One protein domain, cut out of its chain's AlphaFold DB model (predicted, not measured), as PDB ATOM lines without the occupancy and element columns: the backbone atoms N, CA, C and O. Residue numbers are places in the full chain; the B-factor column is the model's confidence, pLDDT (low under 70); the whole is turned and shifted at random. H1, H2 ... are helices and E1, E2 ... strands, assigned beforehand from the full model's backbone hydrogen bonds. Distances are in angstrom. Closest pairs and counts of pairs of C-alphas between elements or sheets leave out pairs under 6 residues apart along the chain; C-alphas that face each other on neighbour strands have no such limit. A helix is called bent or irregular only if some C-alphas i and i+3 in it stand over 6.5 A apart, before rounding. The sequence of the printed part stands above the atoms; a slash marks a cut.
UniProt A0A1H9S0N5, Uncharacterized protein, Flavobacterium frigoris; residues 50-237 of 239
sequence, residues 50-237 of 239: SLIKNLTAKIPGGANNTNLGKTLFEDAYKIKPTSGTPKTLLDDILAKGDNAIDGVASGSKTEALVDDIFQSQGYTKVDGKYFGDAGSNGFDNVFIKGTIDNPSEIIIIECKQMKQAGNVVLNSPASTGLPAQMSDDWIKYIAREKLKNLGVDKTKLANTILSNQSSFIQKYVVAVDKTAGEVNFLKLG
ATOM      1  N   SER A  50     -36.817  31.373  84.777       83.00
ATOM      2  CA  SER A  50     -36.792  30.962  86.185       83.00
ATOM      3  C   SER A  50     -35.780  29.836  86.426       83.00
ATOM      4  O   SER A  50     -35.089  29.838  87.449       83.00
ATOM      5  N   LEU A  51     -35.592  28.947  85.445       86.06
ATOM      6  CA  LEU A  51     -34.593  27.881  85.500       86.06
ATOM      7  C   LEU A  51     -33.171  28.443  85.443       86.06
ATOM      8  O   LEU A  51     -32.305  28.011  86.201       86.06
ATOM      9  N   ILE A  52     -32.943  29.466  84.614       89.12
ATOM     10  CA  ILE A  52     -31.641  30.143  84.511       89.12
ATOM     11  C   ILE A  52     -31.284  30.848  85.826       89.12
ATOM     12  O   ILE A  52     -30.144  30.775  86.286       89.12
ATOM     13  N   LYS A  53     -32.262  31.484  86.481       84.44
ATOM     14  CA  LYS A  53     -32.052  32.199  87.751       84.44
ATOM     15  C   LYS A  53     -31.644  31.287  88.900       84.44
ATOM     16  O   LYS A  53     -30.848  31.702  89.748       84.44
ATOM     17  N   ASN A  54     -32.153  30.059  88.910       86.31
ATOM     18  CA  ASN A  54     -31.914  29.077  89.966       86.31
ATOM     19  C   ASN A  54     -30.671  28.209  89.731       86.31
ATOM     20  O   ASN A  54     -30.392  27.314  90.528       86.31
ATOM     21  N   LEU A  55     -29.901  28.477  88.673       92.50
ATOM     22  CA  LEU A  55     -28.642  27.787  88.426       92.50
ATOM     23  C   LEU A  55     -27.667  27.933  89.596       92.50
ATOM     24  O   LEU A  55     -27.517  29.005  90.189       92.50
ATOM     25  N   THR A  56     -26.932  26.856  89.868       94.38
ATOM     26  CA  THR A  56     -25.803  26.885  90.799       94.38
ATOM     27  C   THR A  56     -24.705  27.771  90.227       94.38
ATOM     28  O   THR A  56     -24.180  27.514  89.144       94.38
ATOM     29  N   ALA A  57     -24.335  28.807  90.975       95.62
ATOM     30  CA  ALA A  57     -23.305  29.742  90.560       95.62
ATOM     31  C   ALA A  57     -21.919  29.075  90.520       95.62
ATOM     32  O   ALA A  57     -21.542  28.339  91.435       95.62
ATOM     33  N   LYS A  58     -21.150  29.349  89.464       95.69
ATOM     34  CA  LYS A  58     -19.786  28.842  89.265       95.69
ATOM     35  C   LYS A  58     -18.780  29.994  89.250       95.69
ATOM     36  O   LYS A  58     -19.107  31.105  88.849       95.69
ATOM     37  N   ILE A  59     -17.547  29.732  89.666       93.69
ATOM     38  CA  ILE A  59     -16.445  30.703  89.595       93.69
ATOM     39  C   ILE A  59     -15.471  30.223  88.511       93.69
ATOM     40  O   ILE A  59     -15.170  29.023  88.476       93.69
ATOM     41  N   PRO A  60     -14.991  31.097  87.605       93.25
ATOM     42  CA  PRO A  60     -13.986  30.696  86.631       93.25
ATOM     43  C   PRO A  60     -12.685  30.254  87.310       93.25
ATOM     44  O   PRO A  60     -12.274  30.814  88.321       93.25
ATOM     45  N   GLY A  61     -12.014  29.263  86.728       88.38
ATOM     46  CA  GLY A  61     -10.755  28.737  87.253       88.38
ATOM     47  C   GLY A  61      -9.505  29.359  86.623       88.38
ATOM     48  O   GLY A  61      -9.564  30.214  85.730       88.38
ATOM     49  N   GLY A  62      -8.350  28.837  87.044       84.12
ATOM     50  CA  GLY A  62      -7.021  29.250  86.583       84.12
ATOM     51  C   GLY A  62      -6.450  30.435  87.365       84.12
ATOM     52  O   GLY A  62      -7.147  31.062  88.151       84.12
ATOM     53  N   ALA A  63      -5.176  30.767  87.128       78.88
ATOM     54  CA  ALA A  63      -4.448  31.794  87.891       78.88
ATOM     55  C   ALA A  63      -5.069  33.206  87.819       78.88
ATOM     56  O   ALA A  63      -4.775  34.048  88.658       78.88
ATOM     57  N   ASN A  64      -5.924  33.446  86.823       84.25
ATOM     58  CA  ASN A  64      -6.509  34.747  86.526       84.25
ATOM     59  C   ASN A  64      -8.047  34.760  86.605       84.25
ATOM     60  O   ASN A  64      -8.650  35.735  86.165       84.25
ATOM     61  N   ASN A  65      -8.679  33.682  87.090       87.81
ATOM     62  CA  ASN A  65     -10.141  33.531  87.144       87.81
ATOM     63  C   ASN A  65     -10.830  33.864  85.810       87.81
ATOM     64  O   ASN A  65     -11.802  34.615  85.756       87.81
ATOM     65  N   THR A  66     -10.323  33.297  84.712       88.56
ATOM     66  CA  THR A  66     -10.845  33.559  83.361       88.56
ATOM     67  C   THR A  66     -11.236  32.310  82.588       88.56
ATOM     68  O   THR A  66     -11.912  32.411  81.563       88.56
ATOM     69  N   ASN A  67     -10.822  31.124  83.039       92.88
ATOM     70  CA  ASN A  67     -11.078  29.895  82.305       92.88
ATOM     71  C   ASN A  67     -12.371  29.235  82.782       92.88
ATOM     72  O   ASN A  67     -12.462  28.757  83.915       92.88
ATOM     73  N   LEU A  68     -13.345  29.150  81.883       95.62
ATOM     74  CA  LEU A  68     -14.576  28.401  82.077       95.62
ATOM     75  C   LEU A  68     -14.438  27.061  81.358       95.62
ATOM     76  O   LEU A  68     -14.703  26.937  80.160       95.62
ATOM     77  N   GLY A  69     -13.930  26.071  82.093       94.19
ATOM     78  CA  GLY A  69     -13.699  24.726  81.573       94.19
ATOM     79  C   GLY A  69     -14.996  24.013  81.189       94.19
ATOM     80  O   GLY A  69     -16.064  24.330  81.705       94.19
ATOM     81  N   LYS A  70     -14.879  23.009  80.315       93.88
ATOM     82  CA  LYS A  70     -16.010  22.216  79.807       93.88
ATOM     83  C   LYS A  70     -16.931  21.685  80.906       93.88
ATOM     84  O   LYS A  70     -18.143  21.776  80.770       93.88
ATOM     85  N   THR A  71     -16.360  21.198  82.004       93.44
ATOM     86  CA  THR A  71     -17.119  20.638  83.132       93.44
ATOM     87  C   THR A  71     -18.052  21.652  83.790       93.44
ATOM     88  O   THR A  71     -19.093  21.273  84.310       93.44
ATOM     89  N   LEU A  72     -17.748  22.956  83.737       94.75
ATOM     90  CA  LEU A  72     -18.666  23.974  84.257       94.75
ATOM     91  C   LEU A  72     -19.936  24.088  83.405       94.75
ATOM     92  O   LEU A  72     -20.992  24.408  83.940       94.75
ATOM     93  N   PHE A  73     -19.842  23.805  82.104       94.62
ATOM     94  CA  PHE A  73     -20.971  23.845  81.176       94.62
ATOM     95  C   PHE A  73     -21.783  22.542  81.135       94.62
ATOM     96  O   PHE A  73     -22.824  22.499  80.483       94.62
ATOM     97  N   GLU A  74     -21.356  21.492  81.837       91.19
ATOM     98  CA  GLU A  74     -22.179  20.289  82.031       91.19
ATOM     99  C   GLU A  74     -23.401  20.596  82.914       91.19
ATOM    100  O   GLU A  74     -24.483  20.085  82.640       91.19
ATOM    101  N   ASP A  75     -23.253  21.521  83.871       87.75
ATOM    102  CA  ASP A  75     -24.323  22.010  84.760       87.75
ATOM    103  C   ASP A  75     -25.021  23.286  84.240       87.75
ATOM    104  O   ASP A  75     -25.841  23.882  84.944       87.75
ATOM    105  N   ALA A  76     -24.662  23.771  83.048       94.25
ATOM    106  CA  ALA A  76     -25.295  24.951  82.467       94.25
ATOM    107  C   ALA A  76     -26.746  24.648  82.069       94.25
ATOM    108  O   ALA A  76     -27.084  23.526  81.688       94.25
ATOM    109  N   TYR A  77     -27.601  25.672  82.077       95.44
ATOM    110  CA  TYR A  77     -28.914  25.535  81.456       95.44
ATOM    111  C   TYR A  77     -28.762  25.621  79.940       95.44
ATOM    112  O   TYR A  77     -28.187  26.577  79.416       95.44
ATOM    113  N   LYS A  78     -29.262  24.609  79.238       94.19
ATOM    114  CA  LYS A  78     -29.069  24.438  77.800       94.19
ATOM    115  C   LYS A  78     -30.392  24.584  77.090       94.19
ATOM    116  O   LYS A  78     -31.354  23.900  77.427       94.19
ATOM    117  N   ILE A  79     -30.415  25.432  76.074       92.81
ATOM    118  CA  ILE A  79     -31.577  25.583  75.208       92.81
ATOM    119  C   ILE A  79     -31.218  25.268  73.768       92.81
ATOM    120  O   ILE A  79     -30.130  25.580  73.281       92.81
ATOM    121  N   LYS A  80     -32.191  24.692  73.071       92.75
ATOM    122  CA  LYS A  80     -32.171  24.499  71.626       92.75
ATOM    123  C   LYS A  80     -33.436  25.137  71.082       92.75
ATOM    124  O   LYS A  80     -34.452  24.448  71.002       92.75
ATOM    125  N   PRO A  81     -33.411  26.444  70.770       89.56
ATOM    126  CA  PRO A  81     -34.521  27.074  70.087       89.56
ATOM    127  C   PRO A  81     -34.966  26.236  68.894       89.56
ATOM    128  O   PRO A  81     -34.135  25.742  68.137       89.56
ATOM    129  N   THR A  82     -36.271  26.047  68.739       85.69
ATOM    130  CA  THR A  82     -36.843  25.232  67.653       85.69
ATOM    131  C   THR A  82     -37.657  26.058  66.664       85.69
ATOM    132  O   THR A  82     -37.922  25.593  65.558       85.69
ATOM    133  N   SER A  83     -38.010  27.295  67.019       82.94
ATOM    134  CA  SER A  83     -38.783  28.223  66.192       82.94
ATOM    135  C   SER A  83     -38.443  29.690  66.502       82.94
ATOM    136  O   SER A  83     -37.683  29.993  67.427       82.94
ATOM    137  N   GLY A  84     -39.004  30.609  65.710       84.69
ATOM    138  CA  GLY A  84     -38.918  32.056  65.932       84.69
ATOM    139  C   GLY A  84     -37.553  32.690  65.633       84.69
ATOM    140  O   GLY A  84     -36.666  32.086  65.018       84.69
ATOM    141  N   THR A  85     -37.395  33.938  66.080       88.12
ATOM    142  CA  THR A  85     -36.149  34.711  65.962       88.12
ATOM    143  C   THR A  85     -34.954  33.999  66.607       88.12
ATOM    144  O   THR A  85     -33.920  33.909  65.939       88.12
ATOM    145  N   PRO A  86     -35.057  33.394  67.814       90.38
ATOM    146  CA  PRO A  86     -33.917  32.722  68.432       90.38
ATOM    147  C   PRO A  86     -33.399  31.542  67.607       90.38
ATOM    148  O   PRO A  86     -32.191  31.351  67.490       90.38
ATOM    149  N   LYS A  87     -34.296  30.771  66.976       91.19
ATOM    150  CA  LYS A  87     -33.898  29.693  66.060       91.19
ATOM    151  C   LYS A  87     -33.191  30.232  64.824       91.19
ATOM    152  O   LYS A  87     -32.144  29.717  64.461       91.19
ATOM    153  N   THR A  88     -33.737  31.282  64.215       91.56
ATOM    154  CA  THR A  88     -33.149  31.899  63.016       91.56
ATOM    155  C   THR A  88     -31.735  32.416  63.292       91.56
ATOM    156  O   THR A  88     -30.820  32.161  62.514       91.56
ATOM    157  N   LEU A  89     -31.540  33.098  64.425       92.81
ATOM    158  CA  LEU A  89     -30.231  33.600  64.841       92.81
ATOM    159  C   LEU A  89     -29.264  32.463  65.177       92.81
ATOM    160  O   LEU A  89     -28.116  32.500  64.742       92.81
ATOM    161  N   LEU A  90     -29.723  31.434  65.897       94.81
ATOM    162  CA  LEU A  90     -28.895  30.266  66.184       94.81
ATOM    163  C   LEU A  90     -28.455  29.574  64.890       94.81
ATOM    164  O   LEU A  90     -27.262  29.356  64.714       94.81
ATOM    165  N   ASP A  91     -29.371  29.287  63.965       94.69
ATOM    166  CA  ASP A  91     -29.047  28.664  62.675       94.69
ATOM    167  C   ASP A  91     -28.016  29.478  61.884       94.69
ATOM    168  O   ASP A  91     -27.086  28.909  61.312       94.69
ATOM    169  N   ASP A  92     -28.138  30.809  61.883       92.94
ATOM    170  CA  ASP A  92     -27.181  31.680  61.202       92.94
ATOM    171  C   ASP A  92     -25.790  31.639  61.860       92.94
ATOM    172  O   ASP A  92     -24.776  31.593  61.158       92.94
ATOM    173  N   ILE A  93     -25.720  31.563  63.195       94.00
ATOM    174  CA  ILE A  93     -24.460  31.359  63.933       94.00
ATOM    175  C   ILE A  93     -23.870  29.973  63.639       94.00
ATOM    176  O   ILE A  93     -22.656  29.853  63.470       94.00
ATOM    177  N   LEU A  94     -24.688  28.922  63.559       93.69
ATOM    178  CA  LEU A  94     -24.220  27.570  63.240       93.69
ATOM    179  C   LEU A  94     -23.663  27.491  61.813       93.69
ATOM    180  O   LEU A  94     -22.613  26.888  61.598       93.69
ATOM    181  N   ALA A  95     -24.336  28.130  60.855       91.75
ATOM    182  CA  ALA A  95     -23.961  28.088  59.446       91.75
ATOM    183  C   ALA A  95     -22.774  29.004  59.109       91.75
ATOM    184  O   ALA A  95     -21.902  28.620  58.330       91.75
ATOM    185  N   LYS A  96     -22.741  30.220  59.666       88.00
ATOM    186  CA  LYS A  96     -21.794  31.277  59.259       88.00
ATOM    187  C   LYS A  96     -20.837  31.703  60.369       88.00
ATOM    188  O   LYS A  96     -19.910  32.474  60.124       88.00
ATOM    189  N   GLY A  97     -21.048  31.226  61.591       86.75
ATOM    190  CA  GLY A  97     -20.401  31.776  62.773       86.75
ATOM    191  C   GLY A  97     -20.923  33.169  63.132       86.75
ATOM    192  O   GLY A  97     -21.807  33.742  62.487       86.75
ATOM    193  N   ASP A  98     -20.315  33.725  64.172       86.50
ATOM    194  CA  ASP A  98     -20.556  35.086  64.660       86.50
ATOM    195  C   ASP A  98     -19.256  35.910  64.599       86.50
ATOM    196  O   ASP A  98     -18.777  36.510  65.566       86.50
ATOM    197  N   ASN A  99     -18.629  35.824  63.425       80.25
ATOM    198  CA  ASN A  99     -17.443  36.581  63.050       80.25
ATOM    199  C   ASN A  99     -17.864  37.885  62.370       80.25
ATOM    200  O   ASN A  99     -18.959  37.966  61.811       80.25
ATOM    201  N   ALA A 100     -16.973  38.876  62.362       73.75
ATOM    202  CA  ALA A 100     -17.220  40.106  61.627       73.75
ATOM    203  C   ALA A 100     -17.288  39.826  60.113       73.75
ATOM    204  O   ALA A 100     -16.277  39.480  59.502       73.75
ATOM    205  N   ILE A 101     -18.479  39.935  59.525       67.81
ATOM    206  CA  ILE A 101     -18.755  39.705  58.097       67.81
ATOM    207  C   ILE A 101     -19.728  40.802  57.640       67.81
ATOM    208  O   ILE A 101     -20.647  41.147  58.375       67.81
ATOM    209  N   ASP A 102     -19.517  41.371  56.450       63.28
ATOM    210  CA  ASP A 102     -20.430  42.333  55.804       63.28
ATOM    211  C   ASP A 102     -20.830  43.545  56.673       63.28
ATOM    212  O   ASP A 102     -21.978  43.985  56.680       63.28
ATOM    213  N   GLY A 103     -19.879  44.098  57.435       65.38
ATOM    214  CA  GLY A 103     -20.112  45.264  58.301       65.38
ATOM    215  C   GLY A 103     -20.809  44.949  59.631       65.38
ATOM    216  O   GLY A 103     -21.019  45.853  60.439       65.38
ATOM    217  N   VAL A 104     -21.121  43.680  59.897       70.06
ATOM    218  CA  VAL A 104     -21.619  43.200  61.190       70.06
ATOM    219  C   VAL A 104     -20.431  42.969  62.127       70.06
ATOM    220  O   VAL A 104     -19.455  42.330  61.741       70.06
ATOM    221  N   ALA A 105     -20.483  43.493  63.353       76.81
ATOM    222  CA  ALA A 105     -19.417  43.297  64.337       76.81
ATOM    223  C   ALA A 105     -19.391  41.844  64.847       76.81
ATOM    224  O   ALA A 105     -20.440  41.222  65.028       76.81
ATOM    225  N   SER A 106     -18.197  41.308  65.115       83.75
ATOM    226  CA  SER A 106     -18.059  39.979  65.727       83.75
ATOM    227  C   SER A 106     -18.784  39.929  67.075       83.75
ATOM    228  O   SER A 106     -18.679  40.875  67.850       83.75
ATOM    229  N   GLY A 107     -19.490  38.831  67.357       86.00
ATOM    230  CA  GLY A 107     -20.231  38.640  68.613       86.00
ATOM    231  C   GLY A 107     -21.666  39.184  68.596       86.00
ATOM    232  O   GLY A 107     -22.475  38.825  69.451       86.00
ATOM    233  N   SER A 108     -22.015  40.019  67.612       90.50
ATOM    234  CA  SER A 108     -23.312  40.702  67.587       90.50
ATOM    235  C   SER A 108     -24.502  39.772  67.354       90.50
ATOM    236  O   SER A 108     -25.598  40.073  67.825       90.50
ATOM    237  N   LYS A 109     -24.329  38.623  66.684       92.88
ATOM    238  CA  LYS A 109     -25.434  37.666  66.497       92.88
ATOM    239  C   LYS A 109     -25.760  36.941  67.793       92.88
ATOM    240  O   LYS A 109     -26.932  36.729  68.092       92.88
ATOM    241  N   THR A 110     -24.739  36.579  68.570       95.25
ATOM    242  CA  THR A 110     -24.926  35.973  69.892       95.25
ATOM    243  C   THR A 110     -25.586  36.976  70.833       95.25
ATOM    244  O   THR A 110     -26.542  36.625  71.517       95.25
ATOM    245  N   GLU A 111     -25.157  38.240  70.808       95.75
ATOM    246  CA  GLU A 111     -25.809  39.307  71.574       95.75
ATOM    247  C   GLU A 111     -27.277  39.502  71.181       95.75
ATOM    248  O   GLU A 111     -28.124  39.608  72.064       95.75
ATOM    249  N   ALA A 112     -27.592  39.512  69.881       94.56
ATOM    250  CA  ALA A 112     -28.961  39.644  69.382       94.56
ATOM    251  C   ALA A 112     -29.840  38.439  69.759       94.56
ATOM    252  O   ALA A 112     -31.022  38.591  70.061       94.56
ATOM    253  N   LEU A 113     -29.262  37.235  69.772       95.06
ATOM    254  CA  LEU A 113     -29.946  36.021  70.215       95.06
ATOM    255  C   LEU A 113     -30.333  36.126  71.692       95.06
ATOM    256  O   LEU A 113     -31.464  35.823  72.066       95.06
ATOM    257  N   VAL A 114     -29.403  36.588  72.527       96.06
ATOM    258  CA  VAL A 114     -29.643  36.806  73.956       96.06
ATOM    259  C   VAL A 114     -30.637  37.948  74.184       96.06
ATOM    260  O   VAL A 114     -31.529  37.821  75.022       96.06
ATOM    261  N   ASP A 115     -30.542  39.029  73.412       95.62
ATOM    262  CA  ASP A 115     -31.500  40.134  73.433       95.62
ATOM    263  C   ASP A 115     -32.934  39.669  73.210       95.62
ATOM    264  O   ASP A 115     -33.816  40.067  73.969       95.62
ATOM    265  N   ASP A 116     -33.174  38.843  72.192       92.31
ATOM    266  CA  ASP A 116     -34.510  38.341  71.870       92.31
ATOM    267  C   ASP A 116     -35.064  37.457  73.005       92.31
ATOM    268  O   ASP A 116     -36.206  37.627  73.443       92.31
ATOM    269  N   ILE A 117     -34.218  36.593  73.583       91.31
ATOM    270  CA  ILE A 117     -34.583  35.716  74.708       91.31
ATOM    271  C   ILE A 117     -35.023  36.515  75.943       91.31
ATOM    272  O   ILE A 117     -36.033  36.178  76.560       91.31
ATOM    273  N   PHE A 118     -34.286  37.563  76.322       93.12
ATOM    274  CA  PHE A 118     -34.619  38.351  77.514       93.12
ATOM    275  C   PHE A 118     -35.739  39.365  77.258       93.12
ATOM    276  O   PHE A 118     -36.643  39.507  78.088       93.12
ATOM    277  N   GLN A 119     -35.730  40.060  76.117       91.12
ATOM    278  CA  GLN A 119     -36.746  41.076  75.817       91.12
ATOM    279  C   GLN A 119     -38.132  40.467  75.583       91.12
ATOM    280  O   GLN A 119     -39.123  41.049  76.028       91.12
ATOM    281  N   SER A 120     -38.220  39.262  75.003       86.12
ATOM    282  CA  SER A 120     -39.491  38.522  74.884       86.12
ATOM    283  C   SER A 120     -40.135  38.184  76.236       86.12
ATOM    284  O   SER A 120     -41.323  37.867  76.290       86.12
ATOM    285  N   GLN A 121     -39.390  38.317  77.338       84.62
ATOM    286  CA  GLN A 121     -39.853  38.092  78.711       84.62
ATOM    287  C   GLN A 121     -39.963  39.386  79.520       84.62
ATOM    288  O   GLN A 121     -40.019  39.385  80.757       84.62
ATOM    289  N   GLY A 122     -40.012  40.518  78.817       88.06
ATOM    290  CA  GLY A 122     -40.262  41.833  79.390       88.06
ATOM    291  C   GLY A 122     -39.107  42.350  80.236       88.06
ATOM    292  O   GLY A 122     -39.358  43.002  81.250       88.06
ATOM    293  N   TYR A 123     -37.870  41.999  79.887       93.38
ATOM    294  CA  TYR A 123     -36.692  42.728  80.344       93.38
ATOM    295  C   TYR A 123     -36.408  43.895  79.405       93.38
ATOM    296  O   TYR A 123     -36.537  43.772  78.189       93.38
ATOM    297  N   THR A 124     -35.958  45.010  79.966       95.56
ATOM    298  CA  THR A 124     -35.470  46.148  79.189       95.56
ATOM    299  C   THR A 124     -33.967  46.019  79.004       95.56
ATOM    300  O   THR A 124     -33.228  45.936  79.988       95.56
ATOM    301  N   LYS A 125     -33.505  46.017  77.750       96.81
ATOM    302  CA  LYS A 125     -32.077  46.126  77.442       96.81
ATOM    303  C   LYS A 125     -31.591  47.536  77.777       96.81
ATOM    304  O   LYS A 125     -32.213  48.518  77.379       96.81
ATOM    305  N   VAL A 126     -30.460  47.629  78.466       96.56
ATOM    306  CA  VAL A 126     -29.737  48.884  78.684       96.56
ATOM    307  C   VAL A 126     -28.362  48.758  78.049       96.56
ATOM    308  O   VAL A 126     -27.727  47.705  78.097       96.56
ATOM    309  N   ASP A 127     -27.892  49.833  77.430       95.12
ATOM    310  CA  ASP A 127     -26.583  49.832  76.801       95.12
ATOM    311  C   ASP A 127     -25.474  49.892  77.873       95.12
ATOM    312  O   ASP A 127     -25.242  50.924  78.505       95.12
ATOM    313  N   GLY A 128     -24.773  48.772  78.061       95.19
ATOM    314  CA  GLY A 128     -23.630  48.619  78.966       95.19
ATOM    315  C   GLY A 128     -22.260  48.835  78.317       95.19
ATOM    316  O   GLY A 128     -21.239  48.616  78.975       95.19
ATOM    317  N   LYS A 129     -22.218  49.243  77.043       93.81
ATOM    318  CA  LYS A 129     -20.977  49.396  76.279       93.81
ATOM    319  C   LYS A 129     -20.383  50.800  76.402       93.81
ATOM    320  O   LYS A 129     -21.072  51.768  76.712       93.81
ATOM    321  N   TYR A 130     -19.090  50.932  76.160       91.88
ATOM    322  CA  TYR A 130     -18.401  52.207  75.997       91.88
ATOM    323  C   TYR A 130     -17.377  52.090  74.873       91.88
ATOM    324  O   TYR A 130     -16.835  51.015  74.622       91.88
ATOM    325  N   PHE A 131     -17.084  53.199  74.206       85.00
ATOM    326  CA  PHE A 131     -16.060  53.235  73.168       85.00
ATOM    327  C   PHE A 131     -14.727  53.657  73.784       85.00
ATOM    328  O   PHE A 131     -14.643  54.684  74.454       85.00
ATOM    329  N   GLY A 132     -13.701  52.833  73.588       71.75
ATOM    330  CA  GLY A 132     -12.310  53.158  73.891       71.75
ATOM    331  C   GLY A 132     -11.442  53.051  72.639       71.75
ATOM    332  O   GLY A 132     -11.943  52.748  71.557       71.75
ATOM    333  N   ASP A 133     -10.132  53.231  72.801       65.31
ATOM    334  CA  ASP A 133      -9.167  53.262  71.687       65.31
ATOM    335  C   ASP A 133      -9.160  51.976  70.838       65.31
ATOM    336  O   ASP A 133      -8.859  52.010  69.649       65.31
ATOM    337  N   ALA A 134      -9.533  50.840  71.436       66.88
ATOM    338  CA  ALA A 134      -9.618  49.534  70.778       66.88
ATOM    339  C   ALA A 134     -11.044  49.158  70.311       66.88
ATOM    340  O   ALA A 134     -11.288  48.008  69.950       66.88
ATOM    341  N   GLY A 135     -11.993  50.100  70.333       75.12
ATOM    342  CA  GLY A 135     -13.377  49.897  69.899       75.12
ATOM    343  C   GLY A 135     -14.388  49.793  71.044       75.12
ATOM    344  O   GLY A 135     -14.208  50.364  72.123       75.12
ATOM    345  N   SER A 136     -15.494  49.093  70.784       82.25
ATOM    346  CA  SER A 136     -16.576  48.906  71.753       82.25
ATOM    347  C   SER A 136     -16.168  47.906  72.837       82.25
ATOM    348  O   SER A 136     -15.856  46.758  72.542       82.25
ATOM    349  N   ASN A 137     -16.209  48.340  74.090       87.25
ATOM    350  CA  ASN A 137     -15.865  47.577  75.286       87.25
ATOM    351  C   ASN A 137     -17.022  47.629  76.297       87.25
ATOM    352  O   ASN A 137     -17.968  48.390  76.115       87.25
ATOM    353  N   GLY A 138     -16.932  46.874  77.391       92.62
ATOM    354  CA  GLY A 138     -17.930  46.873  78.465       92.62
ATOM    355  C   GLY A 138     -18.695  45.560  78.517       92.62
ATOM    356  O   GLY A 138     -18.106  44.508  78.291       92.62
ATOM    357  N   PHE A 139     -19.978  45.631  78.860       95.75
ATOM    358  CA  PHE A 139     -20.849  44.460  78.938       95.75
ATOM    359  C   PHE A 139     -21.465  44.163  77.570       95.75
ATOM    360  O   PHE A 139     -21.940  45.091  76.910       95.75
ATOM    361  N   ASP A 140     -21.518  42.892  77.169       96.12
ATOM    362  CA  ASP A 140     -22.162  42.500  75.909       96.12
ATOM    363  C   ASP A 140     -23.668  42.781  75.968       96.12
ATOM    364  O   ASP A 140     -24.209  43.487  75.111       96.12
ATOM    365  N   ASN A 141     -24.331  42.339  77.045       97.56
ATOM    366  CA  ASN A 141     -25.725  42.679  77.316       97.56
ATOM    367  C   ASN A 141     -25.949  43.034  78.794       97.56
ATOM    368  O   ASN A 141     -25.417  42.394  79.704       97.56
ATOM    369  N   VAL A 142     -26.802  44.035  79.026       98.06
ATOM    370  CA  VAL A 142     -27.337  44.372  80.349       98.06
ATOM    371  C   VAL A 142     -28.851  44.436  80.257       98.06
ATOM    372  O   VAL A 142     -29.396  45.132  79.398       98.06
ATOM    373  N   PHE A 143     -29.527  43.736  81.160       97.56
ATOM    374  CA  PHE A 143     -30.979  43.706  81.230       97.56
ATOM    375  C   PHE A 143     -31.469  44.132  82.605       97.56
ATOM    376  O   PHE A 143     -30.912  43.739  83.631       97.56
ATOM    377  N   ILE A 144     -32.548  44.906  82.612       96.25
ATOM    378  CA  ILE A 144     -33.227  45.356  83.823       96.25
ATOM    379  C   ILE A 144     -34.664  44.851  83.802       96.25
ATOM    380  O   ILE A 144     -35.366  44.976  82.796       96.25
ATOM    381  N   LYS A 145     -35.107  44.293  84.930       92.75
ATOM    382  CA  LYS A 145     -36.533  44.109  85.221       92.75
ATOM    383  C   LYS A 145     -36.995  45.273  86.096       92.75
ATOM    384  O   LYS A 145     -36.328  45.602  87.074       92.75
ATOM    385  N   GLY A 146     -38.113  45.899  85.738       91.62
ATOM    386  CA  GLY A 146     -38.528  47.175  86.327       91.62
ATOM    387  C   GLY A 146     -37.928  48.358  85.564       91.62
ATOM    388  O   GLY A 146     -37.833  48.310  84.340       91.62
ATOM    389  N   THR A 147     -37.539  49.422  86.267       92.56
ATOM    390  CA  THR A 147     -36.925  50.613  85.655       92.56
ATOM    391  C   THR A 147     -35.465  50.744  86.068       92.56
ATOM    392  O   THR A 147     -35.053  50.195  87.084       92.56
ATOM    393  N   ILE A 148     -34.666  51.496  85.306       92.81
ATOM    394  CA  ILE A 148     -33.257  51.733  85.657       92.81
ATOM    395  C   ILE A 148     -33.103  52.437  87.011       92.81
ATOM    396  O   ILE A 148     -32.171  52.147  87.743       92.81
ATOM    397  N   ASP A 149     -34.045  53.311  87.370       90.50
ATOM    398  CA  ASP A 149     -34.011  54.062  88.626       90.50
ATOM    399  C   ASP A 149     -34.522  53.230  89.828       90.50
ATOM    400  O   ASP A 149     -34.251  53.573  90.976       90.50
ATOM    401  N   ASN A 150     -35.250  52.134  89.579       90.94
ATOM    402  CA  ASN A 150     -35.743  51.206  90.602       90.94
ATOM    403  C   ASN A 150     -35.850  49.777  90.032       90.94
ATOM    404  O   ASN A 150     -36.954  49.306  89.718       90.94
ATOM    405  N   PRO A 151     -34.712  49.093  89.831       94.81
ATOM    406  CA  PRO A 151     -34.718  47.750  89.277       94.81
ATOM    407  C   PRO A 151     -35.216  46.752  90.324       94.81
ATOM    408  O   PRO A 151     -34.872  46.846  91.500       94.81
ATOM    409  N   SER A 152     -35.971  45.743  89.895       92.44
ATOM    410  CA  SER A 152     -36.227  44.542  90.702       92.44
ATOM    411  C   SER A 152     -35.192  43.444  90.442       92.44
ATOM    412  O   SER A 152     -35.078  42.506  91.222       92.44
ATOM    413  N   GLU A 153     -34.469  43.537  89.323       92.62
ATOM    414  CA  GLU A 153     -33.408  42.610  88.936       92.62
ATOM    415  C   GLU A 153     -32.472  43.281  87.924       92.62
ATOM    416  O   GLU A 153     -32.932  44.009  87.038       92.62
ATOM    417  N   ILE A 154     -31.173  42.999  88.037       96.38
ATOM    418  CA  ILE A 154     -30.153  43.393  87.060       96.38
ATOM    419  C   ILE A 154     -29.448  42.128  86.589       96.38
ATOM    420  O   ILE A 154     -28.968  41.339  87.405       96.38
ATOM    421  N   ILE A 155     -29.359  41.960  85.274       97.25
ATOM    422  CA  ILE A 155     -28.663  40.847  84.639       97.25
ATOM    423  C   ILE A 155     -27.552  41.413  83.763       97.25
ATOM    424  O   ILE A 155     -27.810  42.247  82.899       97.25
ATOM    425  N   ILE A 156     -26.325  40.948  83.981       98.19
ATOM    426  CA  ILE A 156     -25.159  41.282  83.159       98.19
ATOM    427  C   ILE A 156     -24.668  40.000  82.494       98.19
ATOM    428  O   ILE A 156     -24.460  38.984  83.165       98.19
ATOM    429  N   ILE A 157     -24.491  40.054  81.176       98.00
ATOM    430  CA  ILE A 157     -24.133  38.899  80.359       98.00
ATOM    431  C   ILE A 157     -22.882  39.196  79.549       98.00
ATOM    432  O   ILE A 157     -22.771  40.250  78.923       98.00
ATOM    433  N   GLU A 158     -21.982  38.218  79.546       97.38
ATOM    434  CA  GLU A 158     -20.922  38.086  78.555       97.38
ATOM    435  C   GLU A 158     -21.312  36.990  77.550       97.38
ATOM    436  O   GLU A 158     -21.593  35.847  77.928       97.38
ATOM    437  N   CYS A 159     -21.306  37.331  76.269       96.25
ATOM    438  CA  CYS A 159     -21.661  36.472  75.152       96.25
ATOM    439  C   CYS A 159     -20.403  35.879  74.508       96.25
ATOM    440  O   CYS A 159     -19.437  36.572  74.187       96.25
ATOM    441  N   LYS A 160     -20.393  34.560  74.300       94.69
ATOM    442  CA  LYS A 160     -19.256  33.840  73.710       94.69
ATOM    443  C   LYS A 160     -19.716  32.764  72.733       94.69
ATOM    444  O   LYS A 160     -20.826  32.248  72.793       94.69
ATOM    445  N   GLN A 161     -18.803  32.353  71.862       93.25
ATOM    446  CA  GLN A 161     -18.897  31.064  71.181       93.25
ATOM    447  C   GLN A 161     -17.996  30.068  71.912       93.25
ATOM    448  O   GLN A 161     -16.842  30.382  72.225       93.25
ATOM    449  N   MET A 162     -18.508  28.869  72.184       94.00
ATOM    450  CA  MET A 162     -17.729  27.810  72.812       94.00
ATOM    451  C   MET A 162     -16.624  27.336  71.856       94.00
ATOM    452  O   MET A 162     -16.839  27.181  70.650       94.00
ATOM    453  N   LYS A 163     -15.414  27.119  72.385       91.88
ATOM    454  CA  LYS A 163     -14.308  26.535  71.612       91.88
ATOM    455  C   LYS A 163     -14.558  25.045  71.386       91.88
ATOM    456  O   LYS A 163     -15.304  24.419  72.130       91.88
ATOM    457  N   GLN A 164     -13.858  24.445  70.425       87.38
ATOM    458  CA  GLN A 164     -13.991  23.014  70.109       87.38
ATOM    459  C   GLN A 164     -13.761  22.091  71.323       87.38
ATOM    460  O   GLN A 164     -14.384  21.042  71.429       87.38
ATOM    461  N   ALA A 165     -12.903  22.491  72.267       90.25
ATOM    462  CA  ALA A 165     -12.654  21.742  73.501       90.25
ATOM    463  C   ALA A 165     -13.785  21.858  74.548       90.25
ATOM    464  O   ALA A 165     -13.666  21.324  75.651       90.25
ATOM    465  N   GLY A 166     -14.875  22.558  74.229       92.56
ATOM    466  CA  GLY A 166     -16.016  22.753  75.117       92.56
ATOM    467  C   GLY A 166     -15.806  23.829  76.181       92.56
ATOM    468  O   GLY A 166     -16.573  23.904  77.130       92.56
ATOM    469  N   ASN A 167     -14.750  24.639  76.080       93.81
ATOM    470  CA  ASN A 167     -14.443  25.679  77.058       93.81
ATOM    471  C   ASN A 167     -14.708  27.088  76.518       93.81
ATOM    472  O   ASN A 167     -14.684  27.343  75.309       93.81
ATOM    473  N   VAL A 168     -14.890  28.017  77.452       95.38
ATOM    474  CA  VAL A 168     -14.957  29.457  77.211       95.38
ATOM    475  C   VAL A 168     -13.836  30.136  77.993       95.38
ATOM    476  O   VAL A 168     -13.458  29.697  79.076       95.38
ATOM    477  N   VAL A 169     -13.267  31.197  77.427       92.69
ATOM    478  CA  VAL A 169     -12.226  31.989  78.088       92.69
ATOM    479  C   VAL A 169     -12.675  33.440  78.120       92.69
ATOM    480  O   VAL A 169     -13.016  34.006  77.080       92.69
ATOM    481  N   LEU A 170     -12.681  34.009  79.320       91.81
ATOM    482  CA  LEU A 170     -12.884  35.429  79.568       91.81
ATOM    483  C   LEU A 170     -11.568  36.199  79.384       91.81
ATOM    484  O   LEU A 170     -10.473  35.630  79.439       91.81
ATOM    485  N   ASN A 171     -11.664  37.505  79.163       86.38
ATOM    486  CA  ASN A 171     -10.508  38.363  78.945       86.38
ATOM    487  C   ASN A 171      -9.631  38.451  80.200       86.38
ATOM    488  O   ASN A 171     -10.114  38.673  81.311       86.38
ATOM    489  N   SER A 172      -8.322  38.267  80.002       78.25
ATOM    490  CA  SER A 172      -7.351  38.151  81.088       78.25
ATOM    491  C   SER A 172      -6.979  39.513  81.703       78.25
ATOM    492  O   SER A 172      -6.688  40.458  80.963       78.25
ATOM    493  N   PRO A 173      -6.875  39.605  83.042       74.75
ATOM    494  CA  PRO A 173      -6.340  40.769  83.744       74.75
ATOM    495  C   PRO A 173      -4.848  41.007  83.444       74.75
ATOM    496  O   PRO A 173      -4.405  42.150  83.346       74.75
ATOM    497  N   ALA A 174      -4.065  39.940  83.226       62.72
ATOM    498  CA  ALA A 174      -2.602  40.012  83.118       62.72
ATOM    499  C   ALA A 174      -2.088  40.850  81.931       62.72
ATOM    500  O   ALA A 174      -0.963  41.335  81.965       62.72
ATOM    501  N   SER A 175      -2.899  41.034  80.888       62.88
ATOM    502  CA  SER A 175      -2.544  41.834  79.711       62.88
ATOM    503  C   SER A 175      -3.016  43.289  79.785       62.88
ATOM    504  O   SER A 175      -2.631  44.084  78.937       62.88
ATOM    505  N   THR A 176      -3.862  43.644  80.759       68.00
ATOM    506  CA  THR A 176      -4.534  44.957  80.814       68.00
ATOM    507  C   THR A 176      -4.353  45.693  82.143       68.00
ATOM    508  O   THR A 176      -4.595  46.896  82.199       68.00
ATOM    509  N   GLY A 177      -3.953  44.998  83.214       78.94
ATOM    510  CA  GLY A 177      -3.933  45.545  84.575       78.94
ATOM    511  C   GLY A 177      -5.330  45.764  85.173       78.94
ATOM    512  O   GLY A 177      -5.450  46.341  86.251       78.94
ATOM    513  N   LEU A 178      -6.386  45.326  84.480       86.19
ATOM    514  CA  LEU A 178      -7.773  45.422  84.934       86.19
ATOM    515  C   LEU A 178      -8.141  44.219  85.811       86.19
ATOM    516  O   LEU A 178      -7.477  43.188  85.720       86.19
ATOM    517  N   PRO A 179      -9.208  44.298  86.629       91.69
ATOM    518  CA  PRO A 179      -9.734  43.124  87.319       91.69
ATOM    519  C   PRO A 179     -10.192  42.041  86.324       91.69
ATOM    520  O   PRO A 179     -10.471  42.335  85.159       91.69
ATOM    521  N   ALA A 180     -10.275  40.786  86.774       92.44
ATOM    522  CA  ALA A 180     -10.711  39.671  85.931       92.44
ATOM    523  C   ALA A 180     -12.116  39.925  85.359       92.44
ATOM    524  O   ALA A 180     -13.031  40.270  86.101       92.44
ATOM    525  N   GLN A 181     -12.305  39.751  84.048       93.50
ATOM    526  CA  GLN A 181     -13.591  40.041  83.405       93.50
ATOM    527  C   GLN A 181     -14.745  39.278  84.090       93.50
ATOM    528  O   GLN A 181     -14.587  38.119  84.477       93.50
ATOM    529  N   MET A 182     -15.895  39.947  84.246       95.44
ATOM    530  CA  MET A 182     -17.095  39.481  84.970       95.44
ATOM    531  C   MET A 182     -16.940  39.249  86.489       95.44
ATOM    532  O   MET A 182     -17.910  38.855  87.147       95.44
ATOM    533  N   SER A 183     -15.777  39.554  87.076       94.75
ATOM    534  CA  SER A 183     -15.635  39.628  88.534       94.75
ATOM    535  C   SER A 183     -16.431  40.804  89.106       94.75
ATOM    536  O   SER A 183     -16.803  41.743  88.387       94.75
ATOM    537  N   ASP A 184     -16.691  40.782  90.413       95.25
ATOM    538  CA  ASP A 184     -17.404  41.879  91.078       95.25
ATOM    539  C   ASP A 184     -16.629  43.198  90.978       95.25
ATOM    540  O   ASP A 184     -17.210  44.265  90.751       95.25
ATOM    541  N   ASP A 185     -15.306  43.119  91.095       94.19
ATOM    542  CA  ASP A 185     -14.418  44.268  90.959       94.19
ATOM    543  C   ASP A 185     -14.363  44.785  89.525       94.19
ATOM    544  O   ASP A 185     -14.329  45.999  89.320       94.19
ATOM    545  N   TRP A 186     -14.422  43.903  88.524       95.06
ATOM    546  CA  TRP A 186     -14.475  44.324  87.128       95.06
ATOM    547  C   TRP A 186     -15.781  45.055  86.816       95.06
ATOM    548  O   TRP A 186     -15.753  46.140  86.243       95.06
ATOM    549  N   ILE A 187     -16.925  44.534  87.265       96.50
ATOM    550  CA  ILE A 187     -18.226  45.196  87.073       96.50
ATOM    551  C   ILE A 187     -18.242  46.574  87.746       96.50
ATOM    552  O   ILE A 187     -18.656  47.561  87.131       96.50
ATOM    553  N   LYS A 188     -17.738  46.672  88.984       96.25
ATOM    554  CA  LYS A 188     -17.612  47.956  89.695       96.25
ATOM    555  C   LYS A 188     -16.647  48.906  88.991       96.25
ATOM    556  O   LYS A 188     -16.929  50.102  88.939       96.25
ATOM    557  N   TYR A 189     -15.545  48.394  88.446       95.19
ATOM    558  CA  TYR A 189     -14.597  49.171  87.650       95.19
ATOM    559  C   TYR A 189     -15.268  49.741  86.398       95.19
ATOM    560  O   TYR A 189     -15.205  50.948  86.181       95.19
ATOM    561  N   ILE A 190     -15.975  48.921  85.613       95.56
ATOM    562  CA  ILE A 190     -16.698  49.391  84.422       95.56
ATOM    563  C   ILE A 190     -17.724  50.465  84.803       95.56
ATOM    564  O   ILE A 190     -17.739  51.543  84.209       95.56
ATOM    565  N   ALA A 191     -18.534  50.227  85.835       96.69
ATOM    566  CA  ALA A 191     -19.521  51.202  86.285       96.69
ATOM    567  C   ALA A 191     -18.870  52.528  86.721       96.69
ATOM    568  O   ALA A 191     -19.272  53.595  86.259       96.69
ATOM    569  N   ARG A 192     -17.849  52.471  87.584       96.62
ATOM    570  CA  ARG A 192     -17.221  53.657  88.183       96.62
ATOM    571  C   ARG A 192     -16.349  54.431  87.200       96.62
ATOM    572  O   ARG A 192     -16.481  55.647  87.118       96.62
ATOM    573  N   GLU A 193     -15.481  53.727  86.484       94.44
ATOM    574  CA  GLU A 193     -14.396  54.326  85.703       94.44
ATOM    575  C   GLU A 193     -14.759  54.519  84.234       94.44
ATOM    576  O   GLU A 193     -14.170  55.365  83.566       94.44
ATOM    577  N   LYS A 194     -15.702  53.726  83.703       94.12
ATOM    578  CA  LYS A 194     -16.052  53.767  82.278       94.12
ATOM    579  C   LYS A 194     -17.411  54.387  82.028       94.12
ATOM    580  O   LYS A 194     -17.502  55.254  81.177       94.12
ATOM    581  N   LEU A 195     -18.454  54.011  82.764       96.19
ATOM    582  CA  LEU A 195     -19.822  54.438  82.439       96.19
ATOM    583  C   LEU A 195     -20.249  55.750  83.109       96.19
ATOM    584  O   LEU A 195     -21.016  56.513  82.523       96.19
ATOM    585  N   LYS A 196     -19.750  56.043  84.317       93.75
ATOM    586  CA  LYS A 196     -20.284  57.106  85.186       93.75
ATOM    587  C   LYS A 196     -20.322  58.509  84.568       93.75
ATOM    588  O   LYS A 196     -21.173  59.300  84.965       93.75
ATOM    589  N   ASN A 197     -19.464  58.798  83.589       92.12
ATOM    590  CA  ASN A 197     -19.337  60.118  82.960       92.12
ATOM    591  C   ASN A 197     -19.673  60.130  81.452       92.12
ATOM    592  O   ASN A 197     -19.370  61.108  80.775       92.12
ATOM    593  N   LEU A 198     -20.291  59.071  80.912       92.56
ATOM    594  CA  LEU A 198     -20.576  58.927  79.471       92.56
ATOM    595  C   LEU A 198     -22.005  59.337  79.071       92.56
ATOM    596  O   LEU A 198     -22.585  58.782  78.140       92.56
ATOM    597  N   GLY A 199     -22.570  60.320  79.769       93.25
ATOM    598  CA  GLY A 199     -23.922  60.825  79.530       93.25
ATOM    599  C   GLY A 199     -24.978  60.213  80.451       93.25
ATOM    600  O   GLY A 199     -24.720  59.258  81.180       93.25
ATOM    601  N   VAL A 200     -26.180  60.796  80.422       94.75
ATOM    602  CA  VAL A 200     -27.228  60.591  81.439       94.75
ATOM    603  C   VAL A 200     -27.572  59.115  81.643       94.75
ATOM    604  O   VAL A 200     -27.525  58.636  82.775       94.75
ATOM    605  N   ASP A 201     -27.856  58.374  80.573       94.31
ATOM    606  CA  ASP A 201     -28.293  56.976  80.688       94.31
ATOM    607  C   ASP A 201     -27.176  56.056  81.200       94.31
ATOM    608  O   ASP A 201     -27.408  55.177  82.032       94.31
ATOM    609  N   LYS A 202     -25.930  56.306  80.779       95.75
ATOM    610  CA  LYS A 202     -24.749  55.564  81.244       95.75
ATOM    611  C   LYS A 202     -24.435  55.862  82.703       95.75
ATOM    612  O   LYS A 202     -24.137  54.945  83.468       95.75
ATOM    613  N   THR A 203     -24.575  57.120  83.114       96.81
ATOM    614  CA  THR A 203     -24.459  57.532  84.514       96.81
ATOM    615  C   THR A 203     -25.532  56.868  85.374       96.81
ATOM    616  O   THR A 203     -25.220  56.384  86.463       96.81
ATOM    617  N   LYS A 204     -26.782  56.786  84.895       96.50
ATOM    618  CA  LYS A 204     -27.854  56.066  85.595       96.50
ATOM    619  C   LYS A 204     -27.518  54.591  85.761       96.50
ATOM    620  O   LYS A 204     -27.582  54.091  86.882       96.50
ATOM    621  N   LEU A 205     -27.080  53.915  84.696       96.56
ATOM    622  CA  LEU A 205     -26.664  52.513  84.779       96.56
ATOM    623  C   LEU A 205     -25.517  52.326  85.784       96.56
ATOM    624  O   LEU A 205     -25.585  51.451  86.644       96.56
ATOM    625  N   ALA A 206     -24.496  53.183  85.726       97.31
ATOM    626  CA  ALA A 206     -23.371  53.152  86.654       97.31
ATOM    627  C   ALA A 206     -23.819  53.288  88.115       97.31
ATOM    628  O   ALA A 206     -23.427  52.489  88.962       97.31
ATOM    629  N   ASN A 207     -24.660  54.279  88.417       96.88
ATOM    630  CA  ASN A 207     -25.178  54.495  89.768       96.88
ATOM    631  C   ASN A 207     -26.053  53.325  90.231       96.88
ATOM    632  O   ASN A 207     -25.971  52.917  91.388       96.88
ATOM    633  N   THR A 208     -26.838  52.752  89.324       95.94
ATOM    634  CA  THR A 208     -27.682  51.582  89.591       95.94
ATOM    635  C   THR A 208     -26.833  50.367  89.960       95.94
ATOM    636  O   THR A 208     -27.095  49.720  90.967       95.94
ATOM    637  N   ILE A 209     -25.753  50.098  89.224       96.50
ATOM    638  CA  ILE A 209     -24.806  49.021  89.553       96.50
ATOM    639  C   ILE A 209     -24.120  49.284  90.902       96.50
ATOM    640  O   ILE A 209     -24.031  48.390  91.735       96.50
ATOM    641  N   LEU A 210     -23.636  50.510  91.135       95.50
ATOM    642  CA  LEU A 210     -22.849  50.854  92.326       95.50
ATOM    643  C   LEU A 210     -23.671  50.944  93.621       95.50
ATOM    644  O   LEU A 210     -23.095  50.838  94.701       95.50
ATOM    645  N   SER A 211     -24.982  51.173  93.524       93.25
ATOM    646  CA  SER A 211     -25.893  51.262  94.677       93.25
ATOM    647  C   SER A 211     -26.457  49.910  95.117       93.25
ATOM    648  O   SER A 211     -26.988  49.809  96.221       93.25
ATOM    649  N   ASN A 212     -26.314  48.869  94.295       88.88
ATOM    650  CA  ASN A 212     -26.805  47.532  94.592       88.88
ATOM    651  C   ASN A 212     -25.678  46.612  95.075       88.88
ATOM    652  O   ASN A 212     -24.523  46.715  94.660       88.88
ATOM    653  N   GLN A 213     -26.015  45.689  95.976       80.69
ATOM    654  CA  GLN A 213     -25.065  44.680  96.441       80.69
ATOM    655  C   GLN A 213     -24.746  43.686  95.318       80.69
ATOM    656  O   GLN A 213     -25.602  43.396  94.486       80.69
ATOM    657  N   SER A 214     -23.545  43.102  95.325       76.69
ATOM    658  CA  SER A 214     -23.135  42.116  94.309       76.69
ATOM    659  C   SER A 214     -24.118  40.945  94.176       76.69
ATOM    660  O   SER A 214     -24.339  40.465  93.075       76.69
ATOM    661  N   SER A 215     -24.774  40.528  95.265       78.31
ATOM    662  CA  SER A 215     -25.799  39.471  95.264       78.31
ATOM    663  C   SER A 215     -27.098  39.830  94.529       78.31
ATOM    664  O   SER A 215     -27.866  38.931  94.194       78.31
ATOM    665  N   PHE A 216     -27.357  41.117  94.286       89.62
ATOM    666  CA  PHE A 216     -28.515  41.590  93.528       89.62
ATOM    667  C   PHE A 216     -28.292  41.504  92.011       89.62
ATOM    668  O   PHE A 216     -29.241  41.343  91.243       89.62
ATOM    669  N   ILE A 217     -27.033  41.593  91.575       95.19
ATOM    670  CA  ILE A 217     -26.652  41.536  90.165       95.19
ATOM    671  C   ILE A 217     -26.425  40.075  89.782       95.19
ATOM    672  O   ILE A 217     -25.497  39.428  90.261       95.19
ATOM    673  N   GLN A 218     -27.251  39.554  88.877       96.12
ATOM    674  CA  GLN A 218     -27.061  38.216  88.331       96.12
ATOM    675  C   GLN A 218     -26.098  38.277  87.143       96.12
ATOM    676  O   GLN A 218     -26.288  39.052  86.205       96.12
ATOM    677  N   LYS A 219     -25.060  37.444  87.180       96.94
ATOM    678  CA  LYS A 219     -23.986  37.426  86.183       96.94
ATOM    679  C   LYS A 219     -24.039  36.122  85.408       96.94
ATOM    680  O   LYS A 219     -24.078  35.056  86.022       96.94
ATOM    681  N   TYR A 220     -23.996  36.194  84.083       97.88
ATOM    682  CA  TYR A 220     -23.977  35.001  83.242       97.88
ATOM    683  C   TYR A 220     -22.911  35.079  82.162       97.88
ATOM    684  O   TYR A 220     -22.621  36.143  81.621       97.88
ATOM    685  N   VAL A 221     -22.387  33.911  81.807       97.94
ATOM    686  CA  VAL A 221     -21.775  33.699  80.498       97.94
ATOM    687  C   VAL A 221     -22.751  32.904  79.661       97.94
ATOM    688  O   VAL A 221     -23.151  31.804  80.052       97.94
ATOM    689  N   VAL A 222     -23.124  33.464  78.517       97.75
ATOM    690  CA  VAL A 222     -23.954  32.776  77.535       97.75
ATOM    691  C   VAL A 222     -23.078  32.342  76.374       97.75
ATOM    692  O   VAL A 222     -22.416  33.161  75.740       97.75
ATOM    693  N   ALA A 223     -23.041  31.035  76.121       97.00
ATOM    694  CA  ALA A 223     -22.152  30.437  75.139       97.00
ATOM    695  C   ALA A 223     -22.908  29.609  74.098       97.00
ATOM    696  O   ALA A 223     -23.621  28.667  74.448       97.00
ATOM    697  N   VAL A 224     -22.702  29.904  72.814       97.31
ATOM    698  CA  VAL A 224     -23.198  29.042  71.730       97.31
ATOM    699  C   VAL A 224     -22.237  27.874  71.529       97.31
ATOM    700  O   VAL A 224     -21.076  28.077  71.160       97.31
ATOM    701  N   ASP A 225     -22.719  26.651  71.747       96.06
ATOM    702  CA  ASP A 225     -22.031  25.426  71.341       96.06
ATOM    703  C   ASP A 225     -22.476  25.055  69.926       96.06
ATOM    704  O   ASP A 225     -23.561  24.514  69.695       96.06
ATOM    705  N   LYS A 226     -21.598  25.343  68.962       94.69
ATOM    706  CA  LYS A 226     -21.859  25.075  67.545       94.69
ATOM    707  C   LYS A 226     -21.851  23.590  67.191       94.69
ATOM    708  O   LYS A 226     -22.416  23.214  66.173       94.69
ATOM    709  N   THR A 227     -21.215  22.756  68.011       92.69
ATOM    710  CA  THR A 227     -21.163  21.305  67.790       92.69
ATOM    711  C   THR A 227     -22.485  20.667  68.198       92.69
ATOM    712  O   THR A 227     -23.011  19.819  67.483       92.69
ATOM    713  N   ALA A 228     -23.032  21.089  69.339       94.06
ATOM    714  CA  ALA A 228     -24.285  20.559  69.871       94.06
ATOM    715  C   ALA A 228     -25.540  21.292  69.361       94.06
ATOM    716  O   ALA A 228     -26.653  20.779  69.531       94.06
ATOM    717  N   GLY A 229     -25.374  22.462  68.733       95.25
ATOM    718  CA  GLY A 229     -26.475  23.283  68.235       95.25
ATOM    719  C   GLY A 229     -27.312  23.879  69.367       95.25
ATOM    720  O   GLY A 229     -28.535  23.880  69.277       95.25
ATOM    721  N   GLU A 230     -26.668  24.311  70.455       95.50
ATOM    722  CA  GLU A 230     -27.335  24.807  71.667       95.50
ATOM    723  C   GLU A 230     -26.726  26.099  72.207       95.50
ATOM    724  O   GLU A 230     -25.565  26.433  71.957       95.50
ATOM    725  N   VAL A 231     -27.528  26.810  72.994       96.69
ATOM    726  CA  VAL A 231     -27.113  27.976  73.773       96.69
ATOM    727  C   VAL A 231     -27.023  27.556  75.236       96.69
ATOM    728  O   VAL A 231     -27.972  27.006  75.790       96.69
ATOM    729  N   ASN A 232     -25.878  27.814  75.858       97.62
ATOM    730  CA  ASN A 232     -25.574  27.434  77.232       97.62
ATOM    731  C   ASN A 232     -25.569  28.679  78.117       97.62
ATOM    732  O   ASN A 232     -24.798  29.602  77.866       97.62
ATOM    733  N   PHE A 233     -26.366  28.675  79.178       97.62
ATOM    734  CA  PHE A 233     -26.397  29.707  80.207       97.62
ATOM    735  C   PHE A 233     -25.639  29.205  81.429       97.62
ATOM    736  O   PHE A 233     -26.080  28.274  82.106       97.62
ATOM    737  N   LEU A 234     -24.503  29.831  81.722       97.69
ATOM    738  CA  LEU A 234     -23.712  29.547  82.910       97.69
ATOM    739  C   LEU A 234     -23.806  30.718  83.882       97.69
ATOM    740  O   LEU A 234     -23.373  31.825  83.563       97.69
ATOM    741  N   LYS A 235     -24.338  30.472  85.079       97.38
ATOM    742  CA  LYS A 235     -24.390  31.477  86.142       97.38
ATOM    743  C   LYS A 235     -23.028  31.627  86.810       97.38
ATOM    744  O   LYS A 235     -22.432  30.635  87.235       97.38
ATOM    745  N   LEU A 236     -22.562  32.863  86.950       96.81
ATOM    746  CA  LEU A 236     -21.332  33.183  87.661       96.81
ATOM    747  C   LEU A 236     -21.606  33.574  89.116       96.81
ATOM    748  O   LEU A 236     -22.574  34.272  89.417       96.81
ATOM    749  N   GLY A 237     -20.733  33.123  90.015       94.69
ATOM    750  CA  GLY A 237     -20.735  33.510  91.425       94.69
ATOM    751  C   GLY A 237     -20.062  34.855  91.678       94.69
ATOM    752  O   GLY A 237     -19.603  35.530  90.755       94.69
TER     753      GLY A 237
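This is residues 50 to 237 of the 239 residues of an uncharacterized protein of Flavobacterium frigoris (UniProt A0A1H9S0N5). A strongly twisted, curled sheet of six strands makes the core, with a helical hairpin, H3 and H4, over one face. A second helical hairpin, H5 and H6, sits by its E6, E5 and E2 part, H6 crossing E6, and the small strand hairpin E3 and E4 lies next to H5. The printed part has 188 residues, in the order H1 H2 E1 H3 H4 E2 E3 E4 E5 E6 H5 H6 E7 E8: six named helices and eight named strands, a mixed class. The large sheet runs E1 E8 E7 E6 E5 E2 and is mixed, with E7 and E6 parallel. The whole is compact and rounded, with a radius of gyration of the C-alphas of 15.9 A and spans of 40 by 38 by 38 A.

In the large sheet, E1 is residues 77 to 79, E8 residues 230 to 236 and 19.0 A long, E7 residues 217 to 225 and 25.2 A, E6 residues 150 to 161 and 32.7 A, E5 residues 141 to 147 and 16.1 A, and E2 residues 124 to 126. E6 bends by 51 degrees at residue 153; its C-alpha 150 is at (-35.743, 51.206, 90.602) and its C-alpha 161 at (-18.897, 31.064, 71.181). The small sheet holds E3, residues 129 to 132, and E4, residues 135 to 138. H3 spans residues 84 to 96 and 18.4 A, H4 residues 108 to 119 and 15.8 A, H5 residues 184 to 195 and 15.4 A, and H6 residues 200 to 211 and 16.2 A. H5 is neither bent nor irregular, but only just: C-alphas 192 and 195 are 6.4 A apart. The short helices are H1, residues 50 to 53, with C-alpha 50 at (-36.792, 30.962, 86.185), and H2, residues 70 to 73.

E7 and E6 are parallel, 26 degrees between their directions, with N 220 and O 156 at 3.0 A. E8 and E7, a hairpin, are antiparallel at 151 degrees, with N 232 and O 223 at 2.8 A. E1, an edge strand, is antiparallel to E8, with N 79 and O 231 at 2.9 A. E5 and E6, a hairpin, are antiparallel at 164 degrees, with N 143 and O 155 at 2.9 A. E2, the other edge strand, is antiparallel to E5, with N 126 and O 142 at 2.9 A. E6, H5, H6 and E7 form a strand-helix-strand unit, two parallel neighbour strands with helices between them in the chain, and its crossover is right-handed. H3 and H4 are on one face of the large sheet and make two layers with it, that is, helices on one face of a sheet. They touch at a shallow tilt of 16 degrees, opposite ways; their closest C-alphas, of Pro 86 and Leu 113, are 5.5 A apart. The closest C-alphas of H4 and E6, of Glu 111 and Cys 159, are 6.2 A apart. H6 is on the sheet at a height of 9.4 A and runs across the strands, at 81 degrees to E6 on the local plane. H5 and H6 touch at a shallow tilt of 26 degrees, opposite ways; their closest C-alphas, of Ala 191 and Ala 206, are 4.3 A apart. E2 runs on into E3 at 14 degrees. E3 and E4, a hairpin, have N 130 and O 137 at 2.8 A. The closest C-alphas of E4 and H5, of Gly 138 and Ile 190, are 6.6 A apart. H1 and H2 only graze the large sheet. In H3, H4 and H6 every O i to N i+4 pair is within hydrogen-bond range, in H5 7 of 8; H1 and H2 are too short for such a pair.

The C-alphas farthest apart, of Ser 83 and Gly 177, are 43.0 A apart. The printed part has no cut. The long links are H1 to H2, H3 to H4 and E6 to H5; residues 67 to 68 pair antiparallel with residues 168 to 169. The mean pLDDT of the printed part is 90.7, and residues 101 to 103, 133 to 134 and 174 to 176 are under 70.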